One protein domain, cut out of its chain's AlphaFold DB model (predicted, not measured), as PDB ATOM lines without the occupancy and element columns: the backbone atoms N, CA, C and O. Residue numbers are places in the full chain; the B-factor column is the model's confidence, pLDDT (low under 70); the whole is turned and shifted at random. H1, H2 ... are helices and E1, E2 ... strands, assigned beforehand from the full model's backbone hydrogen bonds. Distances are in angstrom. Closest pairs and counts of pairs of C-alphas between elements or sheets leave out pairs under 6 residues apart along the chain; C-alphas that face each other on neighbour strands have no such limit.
ATOM      1  N   ILE A   5      29.489   4.601 -35.629       69.06
ATOM      2  CA  ILE A   5      29.416   3.160 -35.346       69.06
ATOM      3  C   ILE A   5      30.840   2.636 -35.354       69.06
ATOM      4  O   ILE A   5      31.565   2.784 -36.341       69.06
ATOM      5  N   ILE A   6      31.237   2.033 -34.238       70.00
ATOM      6  CA  ILE A   6      32.579   1.508 -34.016       70.00
ATOM      7  C   ILE A   6      32.482  -0.018 -33.962       70.00
ATOM      8  O   ILE A   6      31.634  -0.564 -33.260       70.00
ATOM      9  N   SER A   7      33.333  -0.709 -34.719       65.88
ATOM     10  CA  SER A   7      33.426  -2.167 -34.690       65.88
ATOM     11  C   SER A   7      33.881  -2.669 -33.315       65.88
ATOM     12  O   SER A   7      34.486  -1.937 -32.532       65.88
ATOM     13  N   ASN A   8      33.700  -3.962 -33.052       55.22
ATOM     14  CA  ASN A   8      34.278  -4.642 -31.884       55.22
ATOM     15  C   ASN A   8      35.823  -4.561 -31.809       55.22
ATOM     16  O   ASN A   8      36.398  -4.799 -30.752       55.22
ATOM     17  N   GLN A   9      36.491  -4.203 -32.910       63.28
ATOM     18  CA  GLN A   9      37.938  -3.966 -33.010       63.28
ATOM     19  C   GLN A   9      38.322  -2.483 -32.861       63.28
ATOM     20  O   GLN A   9      39.477  -2.124 -33.086       63.28
ATOM     21  N   GLY A  10      37.372  -1.598 -32.551       71.62
ATOM     22  CA  GLY A  10      37.630  -0.165 -32.395       71.62
ATOM     23  C   GLY A  10      37.722   0.622 -33.710       71.62
ATOM     24  O   GLY A  10      38.157   1.771 -33.694       71.62
ATOM     25  N   ARG A  11      37.335   0.044 -34.858       70.62
ATOM     26  CA  ARG A  11      37.375   0.738 -36.162       70.62
ATOM     27  C   ARG A  11      36.072   1.479 -36.429       70.62
ATOM     28  O   ARG A  11      35.004   0.905 -36.270       70.62
ATOM     29  N   ILE A  12      36.155   2.720 -36.902       68.88
ATOM     30  CA  ILE A  12      34.976   3.505 -37.295       68.88
ATOM     31  C   ILE A  12      34.428   2.948 -38.617       68.88
ATOM     32  O   ILE A  12      35.084   3.043 -39.655       68.88
ATOM     33  N   ILE A  13      33.237   2.350 -38.563       68.69
ATOM     34  CA  ILE A  13      32.506   1.802 -39.719       68.69
ATOM     35  C   ILE A  13      31.579   2.871 -40.318       68.69
ATOM     36  O   ILE A  13      31.421   2.941 -41.533       68.69
ATOM     37  N   TYR A  14      31.015   3.723 -39.463       72.25
ATOM     38  CA  TYR A  14      30.132   4.831 -39.818       72.25
ATOM     39  C   TYR A  14      30.591   6.095 -39.101       72.25
ATOM     40  O   TYR A  14      30.924   6.033 -37.916       72.25
ATOM     41  N   ASP A  15      30.573   7.215 -39.811       78.00
ATOM     42  CA  ASP A  15      30.831   8.549 -39.276       78.00
ATOM     43  C   ASP A  15      29.903   9.521 -40.007       78.00
ATOM     44  O   ASP A  15      29.990   9.635 -41.229       78.00
ATOM     45  N   ASP A  16      28.992  10.174 -39.288       76.50
ATOM     46  CA  ASP A  16      28.031  11.106 -39.892       76.50
ATOM     47  C   ASP A  16      28.660  12.425 -40.363       76.50
ATOM     48  O   ASP A  16      28.041  13.158 -41.135       76.50
ATOM     49  N   GLN A  17      29.906  12.684 -39.959       82.44
ATOM     50  CA  GLN A  17      30.719  13.797 -40.445       82.44
ATOM     51  C   GLN A  17      31.444  13.475 -41.764       82.44
ATOM     52  O   GLN A  17      32.000  14.373 -42.396       82.44
ATOM     53  N   ASP A  18      31.470  12.206 -42.185       80.12
ATOM     54  CA  ASP A  18      32.092  11.755 -43.433       80.12
ATOM     55  C   ASP A  18      30.994  11.373 -44.433       80.12
ATOM     56  O   ASP A  18      30.428  10.280 -44.379       80.12
ATOM     57  N   GLU A  19      30.691  12.286 -45.359       74.69
ATOM     58  CA  GLU A  19      29.609  12.137 -46.343       74.69
ATOM     59  C   GLU A  19      29.721  10.833 -47.152       74.69
ATOM     60  O   GLU A  19      28.715  10.174 -47.418       74.69
ATOM     61  N   ASN A  20      30.942  10.388 -47.468       72.69
ATOM     62  CA  ASN A  20      31.151   9.144 -48.207       72.69
ATOM     63  C   ASN A  20      30.802   7.913 -47.360       72.69
ATOM     64  O   ASN A  20      30.199   6.961 -47.865       72.69
ATOM     65  N   LYS A  21      31.152   7.922 -46.067       69.69
ATOM     66  CA  LYS A  21      30.775   6.846 -45.132       69.69
ATOM     67  C   LYS A  21      29.285   6.858 -44.828       69.69
ATOM     68  O   LYS A  21      28.689   5.787 -44.719       69.69
ATOM     69  N   LEU A  22      28.690   8.042 -44.731       71.00
ATOM     70  CA  LEU A  22      27.263   8.244 -44.519       71.00
ATOM     71  C   LEU A  22      26.441   7.683 -45.690       71.00
ATOM     72  O   LEU A  22      25.538   6.875 -45.475       71.00
ATOM     73  N   ILE A  23      26.787   8.041 -46.930       72.12
ATOM     74  CA  ILE A  23      26.111   7.563 -48.146       72.12
ATOM     75  C   ILE A  23      26.272   6.047 -48.307       72.12
ATOM     76  O   ILE A  23      25.284   5.339 -48.515       72.12
ATOM     77  N   ALA A  24      27.494   5.527 -48.151       70.38
ATOM     78  CA  ALA A  24      27.746   4.088 -48.225       70.38
ATOM     79  C   ALA A  24      26.953   3.317 -47.158       70.38
ATOM     80  O   ALA A  24      26.383   2.263 -47.442       70.38
ATOM     81  N   TYR A  25      26.865   3.863 -45.941       72.69
ATOM     82  CA  TYR A  25      26.043   3.294 -44.881       72.69
ATOM     83  C   TYR A  25      24.564   3.282 -45.258       72.69
ATOM     84  O   TYR A  25      23.938   2.238 -45.122       72.69
ATOM     85  N   TYR A  26      24.006   4.380 -45.781       70.38
ATOM     86  CA  TYR A  26      22.599   4.413 -46.188       70.38
ATOM     87  C   TYR A  26      22.283   3.417 -47.304       70.38
ATOM     88  O   TYR A  26      21.272   2.724 -47.216       70.38
ATOM     89  N   HIS A  27      23.147   3.283 -48.312       73.94
ATOM     90  CA  HIS A  27      22.930   2.314 -49.388       73.94
ATOM     91  C   HIS A  27      23.031   0.860 -48.916       73.94
ATOM     92  O   HIS A  27      22.207   0.028 -49.298       73.94
ATOM     93  N   LEU A  28      24.012   0.546 -48.066       75.44
ATOM     94  CA  LEU A  28      24.125  -0.787 -47.468       75.44
ATOM     95  C   LEU A  28      22.935  -1.066 -46.544       75.44
ATOM     96  O   LEU A  28      22.367  -2.156 -46.579       75.44
ATOM     97  N   ASN A  29      22.528  -0.071 -45.758       73.56
ATOM     98  CA  ASN A  29      21.407  -0.165 -44.838       73.56
ATOM     99  C   ASN A  29      20.086  -0.437 -45.569       73.56
ATOM    100  O   ASN A  29      19.394  -1.396 -45.238       73.56
ATOM    101  N   ASP A  30      19.775   0.339 -46.606       73.75
ATOM    102  CA  ASP A  30      18.568   0.160 -47.423       73.75
ATOM    103  C   ASP A  30      18.496  -1.247 -48.044       73.75
ATOM    104  O   ASP A  30      17.462  -1.928 -47.990       73.75
ATOM    105  N   TYR A  31      19.636  -1.746 -48.541       78.19
ATOM    106  CA  TYR A  31      19.723  -3.099 -49.083       78.19
ATOM    107  C   TYR A  31      19.426  -4.170 -48.025       78.19
ATOM    108  O   TYR A  31      18.597  -5.049 -48.277       78.19
ATOM    109  N   PHE A  32      20.061  -4.105 -46.848       75.44
ATOM    110  CA  PHE A  32      19.922  -5.135 -45.807       75.44
ATOM    111  C   PHE A  32      18.624  -5.032 -44.999       75.44
ATOM    112  O   PHE A  32      18.140  -6.058 -44.518       75.44
ATOM    113  N   MET A  33      17.999  -3.855 -44.921       72.31
ATOM    114  CA  MET A  33      16.622  -3.728 -44.428       72.31
ATOM    115  C   MET A  33      15.624  -4.418 -45.365       72.31
ATOM    116  O   MET A  33      14.680  -5.059 -44.902       72.31
ATOM    117  N   SER A  34      15.860  -4.339 -46.677       74.62
ATOM    118  CA  SER A  34      15.029  -5.003 -47.690       74.62
ATOM    119  C   SER A  34      15.362  -6.495 -47.862       74.62
ATOM    120  O   SER A  34      14.503  -7.279 -48.268       74.62
ATOM    121  N   HIS A  35      16.590  -6.903 -47.523       73.00
ATOM    122  CA  HIS A  35      17.111  -8.269 -47.654       73.00
ATOM    123  C   HIS A  35      17.762  -8.740 -46.341       73.00
ATOM    124  O   HIS A  35      18.987  -8.895 -46.274       73.00
ATOM    125  N   PRO A  36      16.966  -8.972 -45.280       67.81
ATOM    126  CA  PRO A  36      17.498  -9.386 -43.991       67.81
ATOM    127  C   PRO A  36      18.231 -10.724 -44.114       67.81
ATOM    128  O   PRO A  36      17.711 -11.700 -44.654       67.81
ATOM    129  N   ILE A  37      19.451 -10.761 -43.585       69.19
ATOM    130  CA  ILE A  37      20.344 -11.929 -43.638       69.19
ATOM    131  C   ILE A  37      20.127 -12.888 -42.450       69.19
ATOM    132  O   ILE A  37      20.732 -13.956 -42.373       69.19
ATOM    133  N   GLY A  38      19.286 -12.491 -41.496       65.38
ATOM    134  CA  GLY A  38      18.967 -13.232 -40.280       65.38
ATOM    135  C   GLY A  38      17.461 -13.465 -40.123       65.38
ATOM    136  O   GLY A  38      16.687 -13.157 -41.035       65.38
ATOM    137  N   PRO A  39      17.017 -14.006 -38.974       56.00
ATOM    138  CA  PRO A  39      15.594 -14.053 -38.651       56.00
ATOM    139  C   PRO A  39      14.971 -12.656 -38.792       56.00
ATOM    140  O   PRO A  39      15.611 -11.654 -38.477       56.00
ATOM    141  N   LYS A  40      13.719 -12.587 -39.271       55.88
ATOM    142  CA  LYS A  40      12.930 -11.342 -39.400       55.88
ATOM    143  C   LYS A  40      12.485 -10.809 -38.028       55.88
ATOM    144  O   LYS A  40      11.305 -10.566 -37.791       55.88
ATOM    145  N   THR A  41      13.417 -10.715 -37.095       52.09
ATOM    146  CA  THR A  41      13.264 -10.064 -35.797       52.09
ATOM    147  C   THR A  41      13.773  -8.628 -35.905       52.09
ATOM    148  O   THR A  41      14.507  -8.300 -36.834       52.09
ATOM    149  N   ALA A  42      13.370  -7.762 -34.970       48.62
ATOM    150  CA  ALA A  42      13.748  -6.344 -34.955       48.62
ATOM    151  C   ALA A  42      15.275  -6.111 -34.966       48.62
ATOM    152  O   ALA A  42      15.729  -5.076 -35.443       48.62
ATOM    153  N   ASP A  43      16.058  -7.102 -34.532       52.28
ATOM    154  CA  ASP A  43      17.514  -7.155 -34.673       52.28
ATOM    155  C   ASP A  43      17.928  -7.569 -36.095       52.28
ATOM    156  O   ASP A  43      18.584  -8.598 -36.294       52.28
ATOM    157  N   ALA A  44      17.497  -6.805 -37.103       53.75
ATOM    158  CA  ALA A  44      17.928  -7.001 -38.482       53.75
ATOM    159  C   ALA A  44      19.462  -7.088 -38.511       53.75
ATOM    160  O   ALA A  44      20.170  -6.158 -38.125       53.75
ATOM    161  N   PHE A  45      19.974  -8.259 -38.889       61.78
ATOM    162  CA  PHE A  45      21.396  -8.557 -38.815       61.78
ATOM    163  C   PHE A  45      22.163  -7.669 -39.801       61.78
ATOM    164  O   PHE A  45      22.027  -7.841 -41.015       61.78
ATOM    165  N   TYR A  46      22.990  -6.755 -39.290       66.94
ATOM    166  CA  TYR A  46      23.942  -6.015 -40.115       66.94
ATOM    167  C   TYR A  46      25.228  -6.823 -40.285       66.94
ATOM    168  O   TYR A  46      25.786  -7.311 -39.299       66.94
ATOM    169  N   PRO A  47      25.736  -6.956 -41.518       70.19
ATOM    170  CA  PRO A  47      27.022  -7.589 -41.749       70.19
ATOM    171  C   PRO A  47      28.155  -6.774 -41.119       70.19
ATOM    172  O   PRO A  47      28.305  -5.576 -41.360       70.19
ATOM    173  N   ASP A  48      28.983  -7.448 -40.324       73.62
ATOM    174  CA  ASP A  48      30.172  -6.857 -39.717       73.62
ATOM    175  C   ASP A  48      31.327  -6.845 -40.724       73.62
ATOM    176  O   ASP A  48      32.151  -7.760 -40.784       73.62
ATOM    177  N   PHE A  49      31.404  -5.773 -41.512       75.75
ATOM    178  CA  PHE A  49      32.471  -5.570 -42.496       75.75
ATOM    179  C   PHE A  49      33.857  -5.309 -41.878       75.75
ATOM    180  O   PHE A  49      34.836  -5.113 -42.605       75.75
ATOM    181  N   SER A  50      34.003  -5.330 -40.546       72.56
ATOM    182  CA  SER A  50      35.334  -5.460 -39.949       72.56
ATOM    183  C   SER A  50      35.922  -6.859 -40.169       72.56
ATOM    184  O   SER A  50      37.146  -6.977 -40.254       72.56
ATOM    185  N   GLN A  51      35.086  -7.882 -40.382       76.00
ATOM    186  CA  GLN A  51      35.504  -9.259 -40.643       76.00
ATOM    187  C   GLN A  51      35.547  -9.563 -42.146       76.00
ATOM    188  O   GLN A  51      34.601  -9.291 -42.887       76.00
ATOM    189  N   ASP A  52      36.633 -10.192 -42.594       84.88
ATOM    190  CA  ASP A  52      36.857 -10.500 -44.014       84.88
ATOM    191  C   ASP A  52      35.828 -11.491 -44.585       84.88
ATOM    192  O   ASP A  52      35.461 -11.404 -45.756       84.88
ATOM    193  N   SER A  53      35.304 -12.394 -43.752       82.94
ATOM    194  CA  SER A  53      34.264 -13.357 -44.131       82.94
ATOM    195  C   SER A  53      32.974 -12.674 -44.596       82.94
ATOM    196  O   SER A  53      32.371 -13.108 -45.576       82.94
ATOM    197  N   TRP A  54      32.569 -11.581 -43.941       81.50
ATOM    198  CA  TRP A  54      31.408 -10.786 -44.347       81.50
ATOM    199  C   TRP A  54      31.670 -10.014 -45.638       81.50
ATOM    200  O   TRP A  54      30.770  -9.902 -46.466       81.50
ATOM    201  N   ILE A  55      32.902  -9.545 -45.848       84.00
ATOM    202  CA  ILE A  55      33.292  -8.865 -47.088       84.00
ATOM    203  C   ILE A  55      33.181  -9.818 -48.284       84.00
ATOM    204  O   ILE A  55      32.537  -9.506 -49.284       84.00
ATOM    205  N   LEU A  56      33.742 -11.019 -48.160       86.25
ATOM    206  CA  LEU A  56      33.748 -12.022 -49.230       86.25
ATOM    207  C   LEU A  56      32.374 -12.638 -49.505       86.25
ATOM    208  O   LEU A  56      32.151 -13.181 -50.584       86.25
ATOM    209  N   LYS A  57      31.443 -12.555 -48.550       85.44
ATOM    210  CA  LYS A  57      30.079 -13.073 -48.702       85.44
ATOM    211  C   LYS A  57      29.185 -12.161 -49.553       85.44
ATOM    212  O   LYS A  57      28.217 -12.650 -50.131       85.44
ATOM    213  N   TYR A  58      29.511 -10.869 -49.658       84.75
ATOM    214  CA  TYR A  58      28.710  -9.870 -50.386       84.75
ATOM    215  C   TYR A  58      29.532  -9.017 -51.368       84.75
ATOM    216  O   TYR A  58      29.441  -7.789 -51.325       84.75
ATOM    217  N   PRO A  59      30.307  -9.626 -52.283       85.88
ATOM    218  CA  PRO A  59      31.214  -8.888 -53.158       85.88
ATOM    219  C   PRO A  59      30.474  -7.885 -54.053       85.88
ATOM    220  O   PRO A  59      30.831  -6.714 -54.093       85.88
ATOM    221  N   SER A  60      29.370  -8.301 -54.680       84.94
ATOM    222  CA  SER A  60      28.578  -7.452 -55.582       84.94
ATOM    223  C   SER A  60      27.894  -6.274 -54.881       84.94
ATOM    224  O   SER A  60      27.706  -5.219 -55.480       84.94
ATOM    225  N   ILE A  61      27.519  -6.439 -53.610       83.38
ATOM    226  CA  ILE A  61      26.909  -5.369 -52.809       83.38
ATOM    227  C   ILE A  61      27.978  -4.364 -52.389       83.38
ATOM    228  O   ILE A  61      27.750  -3.158 -52.459       83.38
ATOM    229  N   ILE A  62      29.159  -4.852 -52.011       84.81
ATOM    230  CA  ILE A  62      30.290  -3.999 -51.652       84.81
ATOM    231  C   ILE A  62      30.771  -3.203 -52.864       84.81
ATOM    232  O   ILE A  62      30.902  -1.991 -52.752       84.81
ATOM    233  N   GLU A  63      30.941  -3.831 -54.030       86.19
ATOM    234  CA  GLU A  63      31.328  -3.128 -55.265       86.19
ATOM    235  C   GLU A  63      30.347  -2.019 -55.655       86.19
ATOM    236  O   GLU A  63      30.754  -0.981 -56.171       86.19
ATOM    237  N   ARG A  64      29.050  -2.233 -55.416       81.62
ATOM    238  CA  ARG A  64      28.002  -1.318 -55.873       81.62
ATOM    239  C   ARG A  64      27.698  -0.185 -54.897       81.62
ATOM    240  O   ARG A  64      27.270   0.878 -55.338       81.62
ATOM    241  N   TYR A  65      27.860  -0.421 -53.597       79.00
ATOM    242  CA  TYR A  65      27.312   0.463 -52.563       79.00
ATOM    243  C   TYR A  65      28.305   0.858 -51.470       79.00
ATOM    244  O   TYR A  65      28.004   1.760 -50.689       79.00
ATOM    245  N   ALA A  66      29.464   0.206 -51.369       77.19
ATOM    246  CA  ALA A  66      30.424   0.533 -50.325       77.19
ATOM    247  C   ALA A  66      31.358   1.686 -50.711       77.19
ATOM    248  O   ALA A  66      31.585   1.994 -51.878       77.19
ATOM    249  N   GLN A  67      31.969   2.286 -49.691       80.38
ATOM    250  CA  GLN A  67      33.043   3.259 -49.868       80.38
ATOM    251  C   GLN A  67      34.280   2.635 -50.554       80.38
ATOM    252  O   GLN A  67      34.574   1.456 -50.314       80.38
ATOM    253  N   PRO A  68      35.082   3.423 -51.303       80.62
ATOM    254  CA  PRO A  68      36.238   2.921 -52.055       80.62
ATOM    255  C   PRO A  68      37.219   2.070 -51.235       80.62
ATOM    256  O   PRO A  68      37.661   1.021 -51.692       80.62
ATOM    257  N   ALA A  69      37.494   2.447 -49.981       81.94
ATOM    258  CA  ALA A  69      38.403   1.695 -49.113       81.94
ATOM    259  C   ALA A  69      37.929   0.256 -48.818       81.94
ATOM    260  O   ALA A  69      38.751  -0.651 -48.650       81.94
ATOM    261  N   LEU A  70      36.609   0.028 -48.747       82.94
ATOM    262  CA  LEU A  70      36.054  -1.310 -48.532       82.94
ATOM    263  C   LEU A  70      36.088  -2.140 -49.823       82.94
ATOM    264  O   LEU A  70      36.389  -3.331 -49.759       82.94
ATOM    265  N   VAL A  71      35.871  -1.504 -50.978       87.88
ATOM    266  CA  VAL A  71      36.018  -2.127 -52.306       87.88
ATOM    267  C   VAL A  71      37.467  -2.558 -52.551       87.88
ATOM    268  O   VAL A  71      37.728  -3.698 -52.924       87.88
ATOM    269  N   GLU A  72      38.442  -1.702 -52.241       88.62
ATOM    270  CA  GLU A  72      39.860  -2.072 -52.325       88.62
ATOM    271  C   GLU A  72      40.206  -3.252 -51.411       88.62
ATOM    272  O   GLU A  72      40.968  -4.145 -51.792       88.62
ATOM    273  N   ARG A  73      39.653  -3.274 -50.190       88.50
ATOM    274  CA  ARG A  73      39.842  -4.398 -49.267       88.50
ATOM    275  C   ARG A  73      39.243  -5.685 -49.834       88.50
ATOM    276  O   ARG A  73      39.910  -6.712 -49.744       88.50
ATOM    277  N   LEU A  74      38.055  -5.631 -50.441       91.75
ATOM    278  CA  LEU A  74      37.447  -6.771 -51.131       91.75
ATOM    279  C   LEU A  74      38.376  -7.325 -52.220       91.75
ATOM    280  O   LEU A  74      38.680  -8.517 -52.198       91.75
ATOM    281  N   HIS A  75      38.891  -6.468 -53.107       93.62
ATOM    282  CA  HIS A  75      39.785  -6.902 -54.186       93.62
ATOM    283  C   HIS A  75      41.065  -7.562 -53.650       93.62
ATOM    284  O   HIS A  75      41.477  -8.611 -54.147       93.62
ATOM    285  N   ARG A  76      41.670  -7.006 -52.585       92.62
ATOM    286  CA  ARG A  76      42.838  -7.625 -51.928       92.62
ATOM    287  C   ARG A  76      42.519  -9.015 -51.373       92.62
ATOM    288  O   ARG A  76      43.312  -9.937 -51.542       92.62
ATOM    289  N   LEU A  77      41.365  -9.177 -50.726       90.81
ATOM    290  CA  LEU A  77      40.947 -10.463 -50.161       90.81
ATOM    291  C   LEU A  77      40.655 -11.506 -51.243       90.81
ATOM    292  O   LEU A  77      40.997 -12.673 -51.065       90.81
ATOM    293  N   GLN A  78      40.048 -11.109 -52.361       89.50
ATOM    294  CA  GLN A  78      39.794 -12.010 -53.487       89.50
ATOM    295  C   GLN A  78      41.099 -12.474 -54.143       89.50
ATOM    296  O   GLN A  78      41.245 -13.659 -54.429       89.50
ATOM    297  N   HIS A  79      42.072 -11.575 -54.309       86.69
ATOM    298  CA  HIS A  79      43.374 -11.917 -54.884       86.69
ATOM    299  C   HIS A  79      44.177 -12.878 -53.986       86.69
ATOM    300  O   HIS A  79      44.787 -13.825 -54.478       86.69
ATOM    301  N   ASN A  80      44.138 -12.682 -52.663       79.81
ATOM    302  CA  ASN A  80      44.870 -13.525 -51.710       79.81
ATOM    303  C   ASN A  80      44.239 -14.912 -51.489       79.81
ATOM    304  O   ASN A  80      44.955 -15.834 -51.124       79.81
ATOM    305  N   ASN A  81      42.927 -15.075 -51.695       63.41
ATOM    306  CA  ASN A  81      42.259 -16.384 -51.590       63.41
ATOM    307  C   ASN A  81      42.398 -17.252 -52.853       63.41
ATOM    308  O   ASN A  81      42.039 -18.426 -52.828       63.41
ATOM    309  N   LEU A  82      42.865 -16.675 -53.963       58.22
ATOM    310  CA  LEU A  82      43.106 -17.377 -55.229       58.22
ATOM    311  C   LEU A  82      44.575 -17.816 -55.398       58.22
ATOM    312  O   LEU A  82      44.926 -18.340 -56.455       58.22
ATOM    313  N   SER A  83      45.415 -17.573 -54.382       46.72
ATOM    314  CA  SER A  83      46.839 -17.944 -54.317       46.72
ATOM    315  C   SER A  83      47.033 -19.205 -53.480       46.72
ATOM    316  O   SER A  83      47.880 -20.036 -53.871       46.72
TER     317      SER A  83
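This is residues 5 to 83 of the 83 residues of an uncharacterized protein of Oenococcus kitaharae DSM 17330 (UniProt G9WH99). H3 and H4 lie side by side as a helical hairpin, with short H2 across them, and the longest helix, H1, meets H3 at a steep tilt on the side away from H4. Beside the beginning of H1, short strand E1 pairs with residues 5 to 6, and a long loop, residues 35 to 51, leads from H1 back to H2. The printed part has 79 residues, with named elements in the order E1, H1, H2, H3, H4; the class is mostly helix. It is compact, with a radius of gyration of the C-alphas of 12.8 A and spans of 40 by 31 by 25 A.

E1 is residues 12 to 15, beginning at C-alpha 12 (34.976, 3.505, -37.295). H1 is residues 19 to 34, 22.5 A long. H2 is residues 52 to 57 and H3 residues 59 to 65. H4, residues 68 to 81, is 20.2 A long and ends at C-alpha 81 (42.259, -16.384, -51.590).

Residues 5 to 6 pair antiparallel with residues 12 to 14 of E1, which pairs with no named strand. The closest C-alphas of E1 and H1, Tyr 14 and Lys 21, are 5.7 A apart. H1, with residues 24 to 28 alone, touches H3 at a steep tilt of 59 degrees, opposite ways; the closest C-alphas, Ala 24 and Tyr 65, are 5.7 A apart. H3 and H4 touch at a shallow tilt of 9 degrees, opposite ways, closest at C-alphas Glu 63 and Val 71, 5.6 A. H2 touches H4 about perpendicular at 89 degrees, closest at C-alphas Ile 55 and Leu 74, 6.2 A. H1 and H4 are apart. Every O i to N i+4 pair is within hydrogen-bond range in H1, H2, H3 and H4.

The C-alphas farthest apart, Ala 42 and Ser 83, are 40.1 A apart. The printed part has no cut, and the link from H1 to H2 is long. Mean pLDDT of the printed part is 74.6; residues under 70 include 36 to 46 and 81 to 83.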